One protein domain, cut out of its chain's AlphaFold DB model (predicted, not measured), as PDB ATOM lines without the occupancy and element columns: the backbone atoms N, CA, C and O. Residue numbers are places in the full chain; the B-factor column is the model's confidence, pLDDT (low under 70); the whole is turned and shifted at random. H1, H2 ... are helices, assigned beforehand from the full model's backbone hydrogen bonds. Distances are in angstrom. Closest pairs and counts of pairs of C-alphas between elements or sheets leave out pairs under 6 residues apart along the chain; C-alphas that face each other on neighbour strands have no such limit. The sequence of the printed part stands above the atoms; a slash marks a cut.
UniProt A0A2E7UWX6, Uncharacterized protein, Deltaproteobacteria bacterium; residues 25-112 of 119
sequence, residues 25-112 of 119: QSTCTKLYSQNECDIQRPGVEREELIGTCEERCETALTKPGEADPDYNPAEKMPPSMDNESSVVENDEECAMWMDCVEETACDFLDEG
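This is residues 25 to 112 of the 119 residues of an uncharacterized protein of Deltaproteobacteria bacterium (UniProt A0A2E7UWX6). H2 and H3 make a V, meeting where H2 ends and H3 begins, and the short helix H1 sits between the two arms, touching both; the long unnamed stretch 62 to 90 loops out from the V's point and back. The 88 printed residues hold H1, H2 and H3 in that order, with no named strand: all helix, though only 38 residues are in named elements. The whole is compact, with a radius of gyration of the C-alphas of 12.7 A and spans of 34 by 27 by 24 A.

H1, residues 25 to 32, touches H2, residues 46 to 61, closest at the C-alphas of Cys 28 and Ile 50, 5.5 A; they form a helical hairpin, opposite ways at a steep tilt of 44 degrees. H3, residues 91 to 104, touches H1 with residues 98 to 102 alone, closest at the C-alphas of Thr 27 and Met 98, 6.1 A, the same way at a steep tilt of 53 degrees. Residues 57 to 61 of H2 touch residues 91 to 94 of H3, closest at the C-alphas of Leu 61 and Asp 91, 4.1 A, opposite ways at a steep 46 degrees. Every O i to N i+4 pair is within hydrogen-bond range in H1, H2 and H3.

H1 begins at C-alpha 25 (97.676, 161.623, 143.158) and is 10.9 A long, H2 22.6 A, and H3 19.7 A, ending at C-alpha 104 (109.491, 158.854, 130.882).

The printed part has no cut, and both links are long. The C-alphas farthest apart, of Gly 43 and Glu 66, are 35.2 A apart. Residues 83 to 85 and 105 have pLDDT under 70.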
ATOM      1  N   GLN A  25      98.075 160.219 143.220       93.69
ATOM      2  CA  GLN A  25      97.676 161.623 143.158       93.69
ATOM      3  C   GLN A  25      98.666 162.452 142.329       93.69
ATOM      4  O   GLN A  25      98.276 163.190 141.421       93.69
ATOM      5  N   SER A  26      99.960 162.314 142.609       92.94
ATOM      6  CA  SER A  26     101.044 162.977 141.879       92.94
ATOM      7  C   SER A  26     101.141 162.494 140.431       92.94
ATOM      8  O   SER A  26     101.230 163.328 139.528       92.94
ATOM      9  N   THR A  27     101.014 161.185 140.191       93.00
ATOM     10  CA  THR A  27     101.053 160.581 138.848       93.00
ATOM     11  C   THR A  27      99.891 161.060 137.973       93.00
ATOM     12  O   THR A  27     100.106 161.580 136.876       93.00
ATOM     13  N   CYS A  28      98.650 160.968 138.458       92.81
ATOM     14  CA  CYS A  28      97.469 161.401 137.703       92.81
ATOM     15  C   CYS A  28      97.438 162.924 137.504       92.81
ATOM     16  O   CYS A  28      97.051 163.407 136.435       92.81
ATOM     17  N   THR A  29      97.906 163.695 138.493       92.31
ATOM     18  CA  THR A  29      98.082 165.146 138.336       92.31
ATOM     19  C   THR A  29      99.089 165.456 137.229       92.31
ATOM     20  O   THR A  29      98.821 166.329 136.404       92.31
ATOM     21  N   LYS A  30     100.216 164.737 137.162       91.81
ATOM     22  CA  LYS A  30     101.234 164.908 136.114       91.81
ATOM     23  C   LYS A  30     100.676 164.627 134.715       91.81
ATOM     24  O   LYS A  30     100.926 165.402 133.795       91.81
ATOM     25  N   LEU A  31      99.851 163.590 134.560       91.06
ATOM     26  CA  LEU A  31      99.249 163.239 133.267       91.06
ATOM     27  C   LEU A  31      98.278 164.303 132.737       91.06
ATOM     28  O   LEU A  31      98.302 164.625 131.550       91.06
ATOM     29  N   TYR A  32      97.419 164.856 133.594       91.81
ATOM     30  CA  TYR A  32      96.297 165.674 133.121       91.81
ATOM     31  C   TYR A  32      96.405 167.164 133.434       91.81
ATOM     32  O   TYR A  32      95.654 167.952 132.863       91.81
ATOM     33  N   SER A  33      97.292 167.592 134.336       90.06
ATOM     34  CA  SER A  33      97.464 169.013 134.653       90.06
ATOM     35  C   SER A  33      97.962 169.804 133.441       90.06
ATOM     36  O   SER A  33      98.858 169.371 132.724       90.06
ATOM     37  N   GLN A  34      97.437 171.023 133.278       86.31
ATOM     38  CA  GLN A  34      97.789 171.945 132.182       86.31
ATOM     39  C   GLN A  34      99.261 172.364 132.155       86.31
ATOM     40  O   GLN A  34      99.727 172.902 131.157       86.31
ATOM     41  N   ASN A  35      99.973 172.203 133.272       85.56
ATOM     42  CA  ASN A  35     101.367 172.631 133.398       85.56
ATOM     43  C   ASN A  35     102.363 171.469 133.268       85.56
ATOM     44  O   ASN A  35     103.559 171.699 133.416       85.56
ATOM     45  N   GLU A  36     101.869 170.253 133.038       88.44
ATOM     46  CA  GLU A  36     102.661 169.023 132.958       88.44
ATOM     47  C   GLU A  36     102.425 168.377 131.582       88.44
ATOM     48  O   GLU A  36     102.790 168.980 130.573       88.44
ATOM     49  N   CYS A  37     101.788 167.202 131.505       88.88
ATOM     50  CA  CYS A  37     101.531 166.534 130.224       88.88
ATOM     51  C   CYS A  37     100.286 167.036 129.485       88.88
ATOM     52  O   CYS A  37     100.170 166.797 128.286       88.88
ATOM     53  N   ASP A  38      99.368 167.717 130.180       90.31
ATOM     54  CA  ASP A  38      98.127 168.284 129.630       90.31
ATOM     55  C   ASP A  38      97.340 167.327 128.715       90.31
ATOM     56  O   ASP A  38      96.764 167.727 127.698       90.31
ATOM     57  N   ILE A  39      97.292 166.037 129.068       87.81
ATOM     58  CA  ILE A  39      96.484 165.082 128.314       87.81
ATOM     59  C   ILE A  39      95.017 165.477 128.463       87.81
ATOM     60  O   ILE A  39      94.493 165.648 129.565       87.81
ATOM     61  N   GLN A  40      94.325 165.583 127.333       84.62
ATOM     62  CA  GLN A  40      92.905 165.889 127.311       84.62
ATOM     63  C   GLN A  40      92.140 164.867 126.476       84.62
ATOM     64  O   GLN A  40      92.581 164.412 125.416       84.62
ATOM     65  N   ARG A  41      90.955 164.499 126.964       82.31
ATOM     66  CA  ARG A  41      90.018 163.619 126.268       82.31
ATOM     67  C   ARG A  41      88.810 164.450 125.828       82.31
ATOM     68  O   ARG A  41      88.241 165.168 126.652       82.31
ATOM     69  N   PRO A  42      88.417 164.407 124.541       85.12
ATOM     70  CA  PRO A  42      87.277 165.178 124.063       85.12
ATOM     71  C   PRO A  42      86.005 164.862 124.858       85.12
ATOM     72  O   PRO A  42      85.560 163.719 124.890       85.12
ATOM     73  N   GLY A  43      85.403 165.891 125.456       87.69
ATOM     74  CA  GLY A  43      84.135 165.770 126.177       87.69
ATOM     75  C   GLY A  43      84.235 165.288 127.625       87.69
ATOM     76  O   GLY A  43      83.187 165.034 128.210       87.69
ATOM     77  N   VAL A  44      85.441 165.183 128.194       89.31
ATOM     78  CA  VAL A  44      85.658 164.846 129.612       89.31
ATOM     79  C   VAL A  44      86.353 166.013 130.310       89.31
ATOM     80  O   VAL A  44      87.328 166.565 129.789       89.31
ATOM     81  N   GLU A  45      85.846 166.402 131.479       92.62
ATOM     82  CA  GLU A  45      86.453 167.460 132.288       92.62
ATOM     83  C   GLU A  45      87.746 166.965 132.953       92.62
ATOM     84  O   GLU A  45      87.916 165.783 133.253       92.62
ATOM     85  N   ARG A  46      88.688 167.874 133.208       91.75
ATOM     86  CA  ARG A  46      90.015 167.502 133.725       91.75
ATOM     87  C   ARG A  46      89.946 166.887 135.118       91.75
ATOM     88  O   ARG A  46      90.628 165.904 135.388       91.75
ATOM     89  N   GLU A  47      89.124 167.451 135.992       91.75
ATOM     90  CA  GLU A  47      88.907 166.925 137.337       91.75
ATOM     91  C   GLU A  47      88.324 165.504 137.297       91.75
ATOM     92  O   GLU A  47      88.645 164.689 138.156       91.75
ATOM     93  N   GLU A  48      87.517 165.188 136.279       92.62
ATOM     94  CA  GLU A  48      86.973 163.845 136.064       92.62
ATOM     95  C   GLU A  48      88.052 162.866 135.578       92.62
ATOM     96  O   GLU A  48      88.100 161.734 136.060       92.62
ATOM     97  N   LEU A  49      88.962 163.302 134.696       91.00
ATOM     98  CA  LEU A  49      90.117 162.497 134.273       91.00
ATOM     99  C   LEU A  49      91.036 162.162 135.451       91.00
ATOM    100  O   LEU A  49      91.376 160.998 135.656       91.00
ATOM    101  N   ILE A  50      91.388 163.173 136.249       92.31
ATOM    102  CA  ILE A  50      92.227 162.997 137.440       92.31
ATOM    103  C   ILE A  50      91.534 162.063 138.431       92.31
ATOM    104  O   ILE A  50      92.128 161.066 138.827       92.31
ATOM    105  N   GLY A  51      90.268 162.329 138.772       92.38
ATOM    106  CA  GLY A  51      89.529 161.514 139.736       92.38
ATOM    107  C   GLY A  51      89.379 160.054 139.298       92.38
ATOM    108  O   GLY A  51      89.580 159.151 140.105       92.38
ATOM    109  N   THR A  52      89.096 159.811 138.015       91.25
ATOM    110  CA  THR A  52      88.990 158.445 137.471       91.25
ATOM    111  C   THR A  52      90.333 157.716 137.501       91.25
ATOM    112  O   THR A  52      90.391 156.532 137.831       91.25
ATOM    113  N   CYS A  53      91.417 158.415 137.161       92.38
ATOM    114  CA  CYS A  53      92.765 157.858 137.211       92.38
ATOM    115  C   CYS A  53      93.178 157.511 138.645       92.38
ATOM    116  O   CYS A  53      93.639 156.397 138.893       92.38
ATOM    117  N   GLU A  54      92.943 158.416 139.597       93.12
ATOM    118  CA  GLU A  54      93.239 158.187 141.012       93.12
ATOM    119  C   GLU A  54      92.437 157.001 141.560       93.12
ATOM    120  O   GLU A  54      93.015 156.112 142.179       93.12
ATOM    121  N   GLU A  55      91.130 156.925 141.275       92.81
ATOM    122  CA  GLU A  55      90.272 155.821 141.727       92.81
ATOM    123  C   GLU A  55      90.784 154.458 141.242       92.81
ATOM    124  O   GLU A  55      90.872 153.500 142.019       92.81
ATOM    125  N   ARG A  56      91.133 154.362 139.957       92.12
ATOM    126  CA  ARG A  56      91.652 153.129 139.355       92.12
ATOM    127  C   ARG A  56      93.021 152.754 139.927       92.12
ATOM    128  O   ARG A  56      93.233 151.587 140.247       92.12
ATOM    129  N   CYS A  57      93.907 153.733 140.101       93.31
ATOM    130  CA  CYS A  57      95.241 153.548 140.672       93.31
ATOM    131  C   CYS A  57      95.185 153.043 142.111       93.31
ATOM    132  O   CYS A  57      95.750 151.995 142.424       93.31
ATOM    133  N   GLU A  58      94.407 153.711 142.958       93.69
ATOM    134  CA  GLU A  58      94.186 153.296 144.344       93.69
ATOM    135  C   GLU A  58      93.552 151.901 144.403       93.69
ATOM    136  O   GLU A  58      93.959 151.053 145.197       93.69
ATOM    137  N   THR A  59      92.599 151.611 143.510       93.19
ATOM    138  CA  THR A  59      91.981 150.281 143.419       93.19
ATOM    139  C   THR A  59      93.003 149.195 143.082       93.19
ATOM    140  O   THR A  59      92.962 148.129 143.704       93.19
ATOM    141  N   ALA A  60      93.914 149.436 142.136       92.25
ATOM    142  CA  ALA A  60      94.975 148.491 141.793       92.25
ATOM    143  C   ALA A  60      95.938 148.271 142.971       92.25
ATOM    144  O   ALA A  60      96.205 147.127 143.329       92.25
ATOM    145  N   LEU A  61      96.341 149.341 143.669       93.25
ATOM    146  CA  LEU A  61      97.192 149.251 144.864       93.25
ATOM    147  C   LEU A  61      96.557 148.450 146.014       93.25
ATOM    148  O   LEU A  61      97.265 147.913 146.864       93.25
ATOM    149  N   THR A  62      95.224 148.326 146.058       94.69
ATOM    150  CA  THR A  62      94.550 147.471 147.054       94.69
ATOM    151  C   THR A  62      94.576 145.976 146.732       94.69
ATOM    152  O   THR A  62      94.092 145.175 147.541       94.69
ATOM    153  N   LYS A  63      95.108 145.582 145.570       94.62
ATOM    154  CA  LYS A  63      95.131 144.203 145.077       94.62
ATOM    155  C   LYS A  63      96.576 143.697 144.999       94.62
ATOM    156  O   LYS A  63      97.220 143.891 143.975       94.62
ATOM    157  N   PRO A  64      97.072 143.010 146.043       94.69
ATOM    158  CA  PRO A  64      98.389 142.392 146.005       94.69
ATOM    159  C   PRO A  64      98.474 141.333 144.906       94.69
ATOM    160  O   PRO A  64      97.637 140.422 144.875       94.69
ATOM    161  N   GLY A  65      99.486 141.415 144.051       94.00
ATOM    162  CA  GLY A  65      99.701 140.472 142.958       94.00
ATOM    163  C   GLY A  65     101.109 140.553 142.384       94.00
ATOM    164  O   GLY A  65     101.859 141.467 142.700       94.00
ATOM    165  N   GLU A  66     101.459 139.560 141.571       93.19
ATOM    166  CA  GLU A  66     102.642 139.650 140.715       93.19
ATOM    167  C   GLU A  66     102.224 140.278 139.384       93.19
ATOM    168  O   GLU A  66     101.142 139.958 138.876       93.19
ATOM    169  N   ALA A  67     103.068 141.140 138.822       90.00
ATOM    170  CA  ALA A  67     102.829 141.696 137.495       90.00
ATOM    171  C   ALA A  67     102.795 140.601 136.421       90.00
ATOM    172  O   ALA A  67     103.569 139.635 136.475       90.00
ATOM    173  N   ASP A  68     101.912 140.754 135.427       89.62
ATOM    174  CA  ASP A  68     101.927 139.875 134.259       89.62
ATOM    175  C   ASP A  68     103.328 139.912 133.606       89.62
ATOM    176  O   ASP A  68     103.887 140.990 133.395       89.62
ATOM    177  N   PRO A  69     103.945 138.759 133.285       89.00
ATOM    178  CA  PRO A  69     105.268 138.725 132.659       89.00
ATOM    179  C   PRO A  69     105.349 139.454 131.308       89.00
ATOM    180  O   PRO A  69     106.451 139.821 130.896       89.00
ATOM    181  N   ASP A  70     104.221 139.641 130.619       88.06
ATOM    182  CA  ASP A  70     104.128 140.386 129.363       88.06
ATOM    183  C   ASP A  70     103.821 141.886 129.591       88.06
ATOM    184  O   ASP A  70     103.804 142.672 128.638       88.06
ATOM    185  N   TYR A  71     103.601 142.307 130.843       90.00
ATOM    186  CA  TYR A  71     103.378 143.700 131.208       90.00
ATOM    187  C   TYR A  71     104.703 144.453 131.384       90.00
ATOM    188  O   TYR A  71     105.472 144.225 132.319       90.00
ATOM    189  N   ASN A  72     104.962 145.402 130.483       91.50
ATOM    190  CA  ASN A  72     106.082 146.331 130.594       91.50
ATOM    191  C   ASN A  72     105.676 147.734 130.100       91.50
ATOM    192  O   ASN A  72     105.655 147.973 128.888       91.50
ATOM    193  N   PRO A  73     105.393 148.690 131.005       90.06
ATOM    194  CA  PRO A  73     104.962 150.034 130.627       90.06
ATOM    195  C   PRO A  73     106.095 150.860 129.999       90.06
ATOM    196  O   PRO A  73     105.823 151.812 129.270       90.06
ATOM    197  N   ALA A  74     107.362 150.483 130.212       90.62
ATOM    198  CA  ALA A  74     108.510 151.111 129.555       90.62
ATOM    199  C   ALA A  74     108.689 150.655 128.093       90.62
ATOM    200  O   ALA A  74     109.564 151.160 127.385       90.62
ATOM    201  N   GLU A  75     107.870 149.714 127.621       90.56
ATOM    202  CA  GLU A  75     107.770 149.321 126.220       90.56
ATOM    203  C   GLU A  75     106.459 149.817 125.605       90.56
ATOM    204  O   GLU A  75     105.463 150.059 126.286       90.56
ATOM    205  N   LYS A  76     106.456 149.970 124.280       89.56
ATOM    206  CA  LYS A  76     105.276 150.417 123.544       89.56
ATOM    207  C   LYS A  76     104.155 149.381 123.637       89.56
ATOM    208  O   LYS A  76     104.390 148.203 123.366       89.56
ATOM    209  N   MET A  77     102.937 149.850 123.908       87.12
ATOM    210  CA  MET A  77     101.746 149.014 124.017       87.12
ATOM    211  C   MET A  77     101.588 148.099 122.790       87.12
ATOM    212  O   MET A  77     101.682 148.574 121.646       87.12
ATOM    213  N   PRO A  78     101.326 146.795 122.992       85.81
ATOM    214  CA  PRO A  78     101.086 145.875 121.894       85.81
ATOM    215  C   PRO A  78      99.915 146.345 121.015       85.81
ATOM    216  O   PRO A  78      98.868 146.722 121.535       85.81
ATOM    217  N   PRO A  79     100.011 146.251 119.676       83.19
ATOM    218  CA  PRO A  79      98.950 146.705 118.770       83.19
ATOM    219  C   PRO A  79      97.650 145.886 118.869       83.19
ATOM    220  O   PRO A  79      96.655 146.239 118.241       83.19
ATOM    221  N   SER A  80      97.665 144.767 119.595       82.00
ATOM    222  CA  SER A  80      96.493 143.939 119.892       82.00
ATOM    223  C   SER A  80      95.711 144.390 121.129       82.00
ATOM    224  O   SER A  80      94.650 143.825 121.378       82.00
ATOM    225  N   MET A  81      96.238 145.340 121.905       77.62
ATOM    226  CA  MET A  81      95.648 145.835 123.149       77.62
ATOM    227  C   MET A  81      94.991 147.203 122.915       77.62
ATOM    228  O   MET A  81      95.447 147.989 122.081       77.62
ATOM    229  N   ASP A  82      93.901 147.468 123.632       73.75
ATOM    230  CA  ASP A  82      93.249 148.776 123.687       73.75
ATOM    231  C   ASP A  82      93.365 149.405 125.085       73.75
ATOM    232  O   ASP A  82      93.672 148.728 126.063       73.75
ATOM    233  N   ASN A  83      93.086 150.704 125.170       67.81
ATOM    234  CA  ASN A  83      93.231 151.517 126.381       67.81
ATOM    235  C   ASN A  83      92.367 151.054 127.574       67.81
ATOM    236  O   ASN A  83      92.690 151.318 128.729       67.81
ATOM    237  N   GLU A  84      91.243 150.374 127.326       66.31
ATOM    238  CA  GLU A  84      90.406 149.838 128.411       66.31
ATOM    239  C   GLU A  84      90.958 148.505 128.931       66.31
ATOM    240  O   GLU A  84      90.846 148.208 130.118       66.31
ATOM    241  N   SER A  85      91.585 147.722 128.052       65.44
ATOM    242  CA  SER A  85      92.277 146.476 128.393       65.44
ATOM    243  C   SER A  85      93.696 146.671 128.938       65.44
ATOM    244  O   SER A  85      94.266 145.717 129.454       65.44
ATOM    245  N   SER A  86      94.256 147.883 128.854       71.38
ATOM    246  CA  SER A  86      95.580 148.217 129.395       71.38
ATOM    247  C   SER A  86      95.565 148.615 130.872       71.38
ATOM    248  O   SER A  86      96.608 148.968 131.411       71.38
ATOM    249  N   VAL A  87      94.401 148.632 131.529       79.06
ATOM    250  CA  VAL A  87      94.287 149.036 132.937       79.06
ATOM    251  C   VAL A  87      95.017 148.027 133.820       79.06
ATOM    252  O   VAL A  87      94.666 146.853 133.832       79.06
ATOM    253  N   VAL A  88      95.994 148.508 134.591       87.12
ATOM    254  CA  VAL A  88      96.760 147.675 135.529       87.12
ATOM    255  C   VAL A  88      95.850 147.038 136.584       87.12
ATOM    256  O   VAL A  88      94.887 147.654 137.061       87.12
ATOM    257  N   GLU A  89      96.153 145.803 136.967       88.25
ATOM    258  CA  GLU A  89      95.246 144.979 137.763       88.25
ATOM    259  C   GLU A  89      95.655 144.849 139.232       88.25
ATOM    260  O   GLU A  89      94.783 144.608 140.077       88.25
ATOM    261  N   ASN A  90      96.944 145.011 139.537       93.19
ATOM    262  CA  ASN A  90      97.529 144.782 140.857       93.19
ATOM    263  C   ASN A  90      98.536 145.870 141.272       93.19
ATOM    264  O   ASN A  90      98.818 146.814 140.529       93.19
ATOM    265  N   ASP A  91      99.030 145.759 142.501       94.31
ATOM    266  CA  ASP A  91      99.942 146.714 143.118       94.31
ATOM    267  C   ASP A  91     101.314 146.784 142.438       94.31
ATOM    268  O   ASP A  91     101.845 147.886 142.284       94.31
ATOM    269  N   GLU A  92     101.865 145.655 141.985       94.56
ATOM    270  CA  GLU A  92     103.148 145.623 141.273       94.56
ATOM    271  C   GLU A  92     103.058 146.322 139.907       94.56
ATOM    272  O   GLU A  92     103.863 147.209 139.613       94.56
ATOM    273  N   GLU A  93     102.037 146.021 139.100       94.06
ATOM    274  CA  GLU A  93     101.823 146.676 137.798       94.06
ATOM    275  C   GLU A  93     101.555 148.177 137.941       94.06
ATOM    276  O   GLU A  93     102.021 148.986 137.131       94.06
ATOM    277  N   CYS A  94     100.818 148.556 138.989       93.75
ATOM    278  CA  CYS A  94     100.547 149.950 139.309       93.75
ATOM    279  C   CYS A  94     101.835 150.696 139.679       93.75
ATOM    280  O   CYS A  94     102.071 151.792 139.170       93.75
ATOM    281  N   ALA A  95     102.706 150.091 140.492       93.06
ATOM    282  CA  ALA A  95     104.009 150.669 140.811       93.06
ATOM    283  C   ALA A  95     104.871 150.855 139.552       93.06
ATOM    284  O   ALA A  95     105.375 151.952 139.314       93.06
ATOM    285  N   MET A  96     104.953 149.833 138.692       93.25
ATOM    286  CA  MET A  96     105.680 149.910 137.418       93.25
ATOM    287  C   MET A  96     105.134 151.014 136.497       93.25
ATOM    288  O   MET A  96     105.900 151.705 135.825       93.25
ATOM    289  N   TRP A  97     103.810 151.188 136.454       93.00
ATOM    290  CA  TRP A  97     103.166 152.251 135.681       93.00
ATOM    291  C   TRP A  97     103.503 153.643 136.222       93.00
ATOM    292  O   TRP A  97     103.901 154.514 135.444       93.00
ATOM    293  N   MET A  98     103.372 153.856 137.536       93.25
ATOM    294  CA  MET A  98     103.679 155.148 138.158       93.25
ATOM    295  C   MET A  98     105.155 155.517 137.964       93.25
ATOM    296  O   MET A  98     105.453 156.652 137.594       93.25
ATOM    297  N   ASP A  99     106.066 154.550 138.113       92.81
ATOM    298  CA  ASP A  99     107.495 154.741 137.842       92.81
ATOM    299  C   ASP A  99     107.742 155.117 136.370       92.81
ATOM    300  O   ASP A  99     108.479 156.063 136.088       92.81
ATOM    301  N   CYS A 100     107.065 154.457 135.419       92.50
ATOM    302  CA  CYS A 100     107.168 154.805 134.000       92.50
ATOM    303  C   CYS A 100     106.752 156.254 133.731       92.50
ATOM    304  O   CYS A 100     107.488 156.989 133.069       92.50
ATOM    305  N   VAL A 101     105.593 156.679 134.246       91.06
ATOM    306  CA  VAL A 101     105.090 158.052 134.075       91.06
ATOM    307  C   VAL A 101     106.046 159.064 134.706       91.06
ATOM    308  O   VAL A 101     106.262 160.149 134.156       91.06
ATOM    309  N   GLU A 102     106.648 158.716 135.843       90.38
ATOM    310  CA  GLU A 102     107.591 159.593 136.518       90.38
ATOM    311  C   GLU A 102     108.887 159.779 135.717       90.38
ATOM    312  O   GLU A 102     109.301 160.926 135.508       90.38
ATOM    313  N   GLU A 103     109.478 158.686 135.222       87.44
ATOM    314  CA  GLU A 103     110.763 158.673 134.508       87.44
ATOM    315  C   GLU A 103     110.671 159.131 133.046       87.44
ATOM    316  O   GLU A 103     111.537 159.862 132.559       87.44
ATOM    317  N   THR A 104     109.638 158.678 132.337       76.69
ATOM    318  CA  THR A 104     109.491 158.854 130.882       76.69
ATOM    319  C   THR A 104     108.773 160.162 130.537       76.69
ATOM    320  O   THR A 104     108.975 160.720 129.456       76.69
ATOM    321  N   ALA A 105     107.986 160.690 131.479       65.44
ATOM    322  CA  ALA A 105     107.172 161.892 131.335       65.44
ATOM    323  C   ALA A 105     106.266 161.865 130.082       65.44
ATOM    324  O   ALA A 105     105.714 160.830 129.720       65.44
ATOM    325  N   CYS A 106     106.041 163.029 129.472       81.12
ATOM    326  CA  CYS A 106     104.941 163.278 128.541       81.12
ATOM    327  C   CYS A 106     105.255 162.925 127.082       81.12
ATOM    328  O   CYS A 106     104.343 162.644 126.307       81.12
ATOM    329  N   ASP A 107     106.536 162.927 126.711       82.25
ATOM    330  CA  ASP A 107     106.971 162.888 125.309       82.25
ATOM    331  C   ASP A 107     106.629 161.564 124.608       82.25
ATOM    332  O   ASP A 107     106.432 161.539 123.396       82.25
ATOM    333  N   PHE A 108     106.522 160.470 125.367       84.31
ATOM    334  CA  PHE A 108     106.310 159.129 124.818       84.31
ATOM    335  C   PHE A 108     104.902 158.567 125.065       84.31
ATOM    336  O   PHE A 108     104.578 157.489 124.561       84.31
ATOM    337  N   LEU A 109     104.036 159.297 125.780       83.62
ATOM    338  CA  LEU A 109     102.665 158.851 126.069       83.62
ATOM    339  C   LEU A 109     101.858 158.689 124.773       83.62
ATOM    340  O   LEU A 109     101.230 157.654 124.552       83.62
ATOM    341  N   ASP A 110     101.971 159.653 123.854       81.00
ATOM    342  CA  ASP A 110     101.324 159.601 122.532       81.00
ATOM    343  C   ASP A 110     101.926 158.526 121.609       81.00
ATOM    344  O   ASP A 110     101.313 158.113 120.619       81.00
ATOM    345  N   GLU A 111     103.125 158.036 121.929       84.31
ATOM    346  CA  GLU A 111     103.762 156.933 121.215       84.31
ATOM    347  C   GLU A 111     103.317 155.558 121.735       84.31
ATOM    348  O   GLU A 111     103.652 154.547 121.105       84.31
ATOM    349  N   GLY A 112     102.519 155.516 122.807       85.12
ATOM    350  CA  GLY A 112     101.989 154.301 123.424       85.12
ATOM    351  C   GLY A 112     102.871 153.731 124.535       85.12
ATOM    352  O   GLY A 112     102.780 152.535 124.795       85.12
TER     353      GLY A 112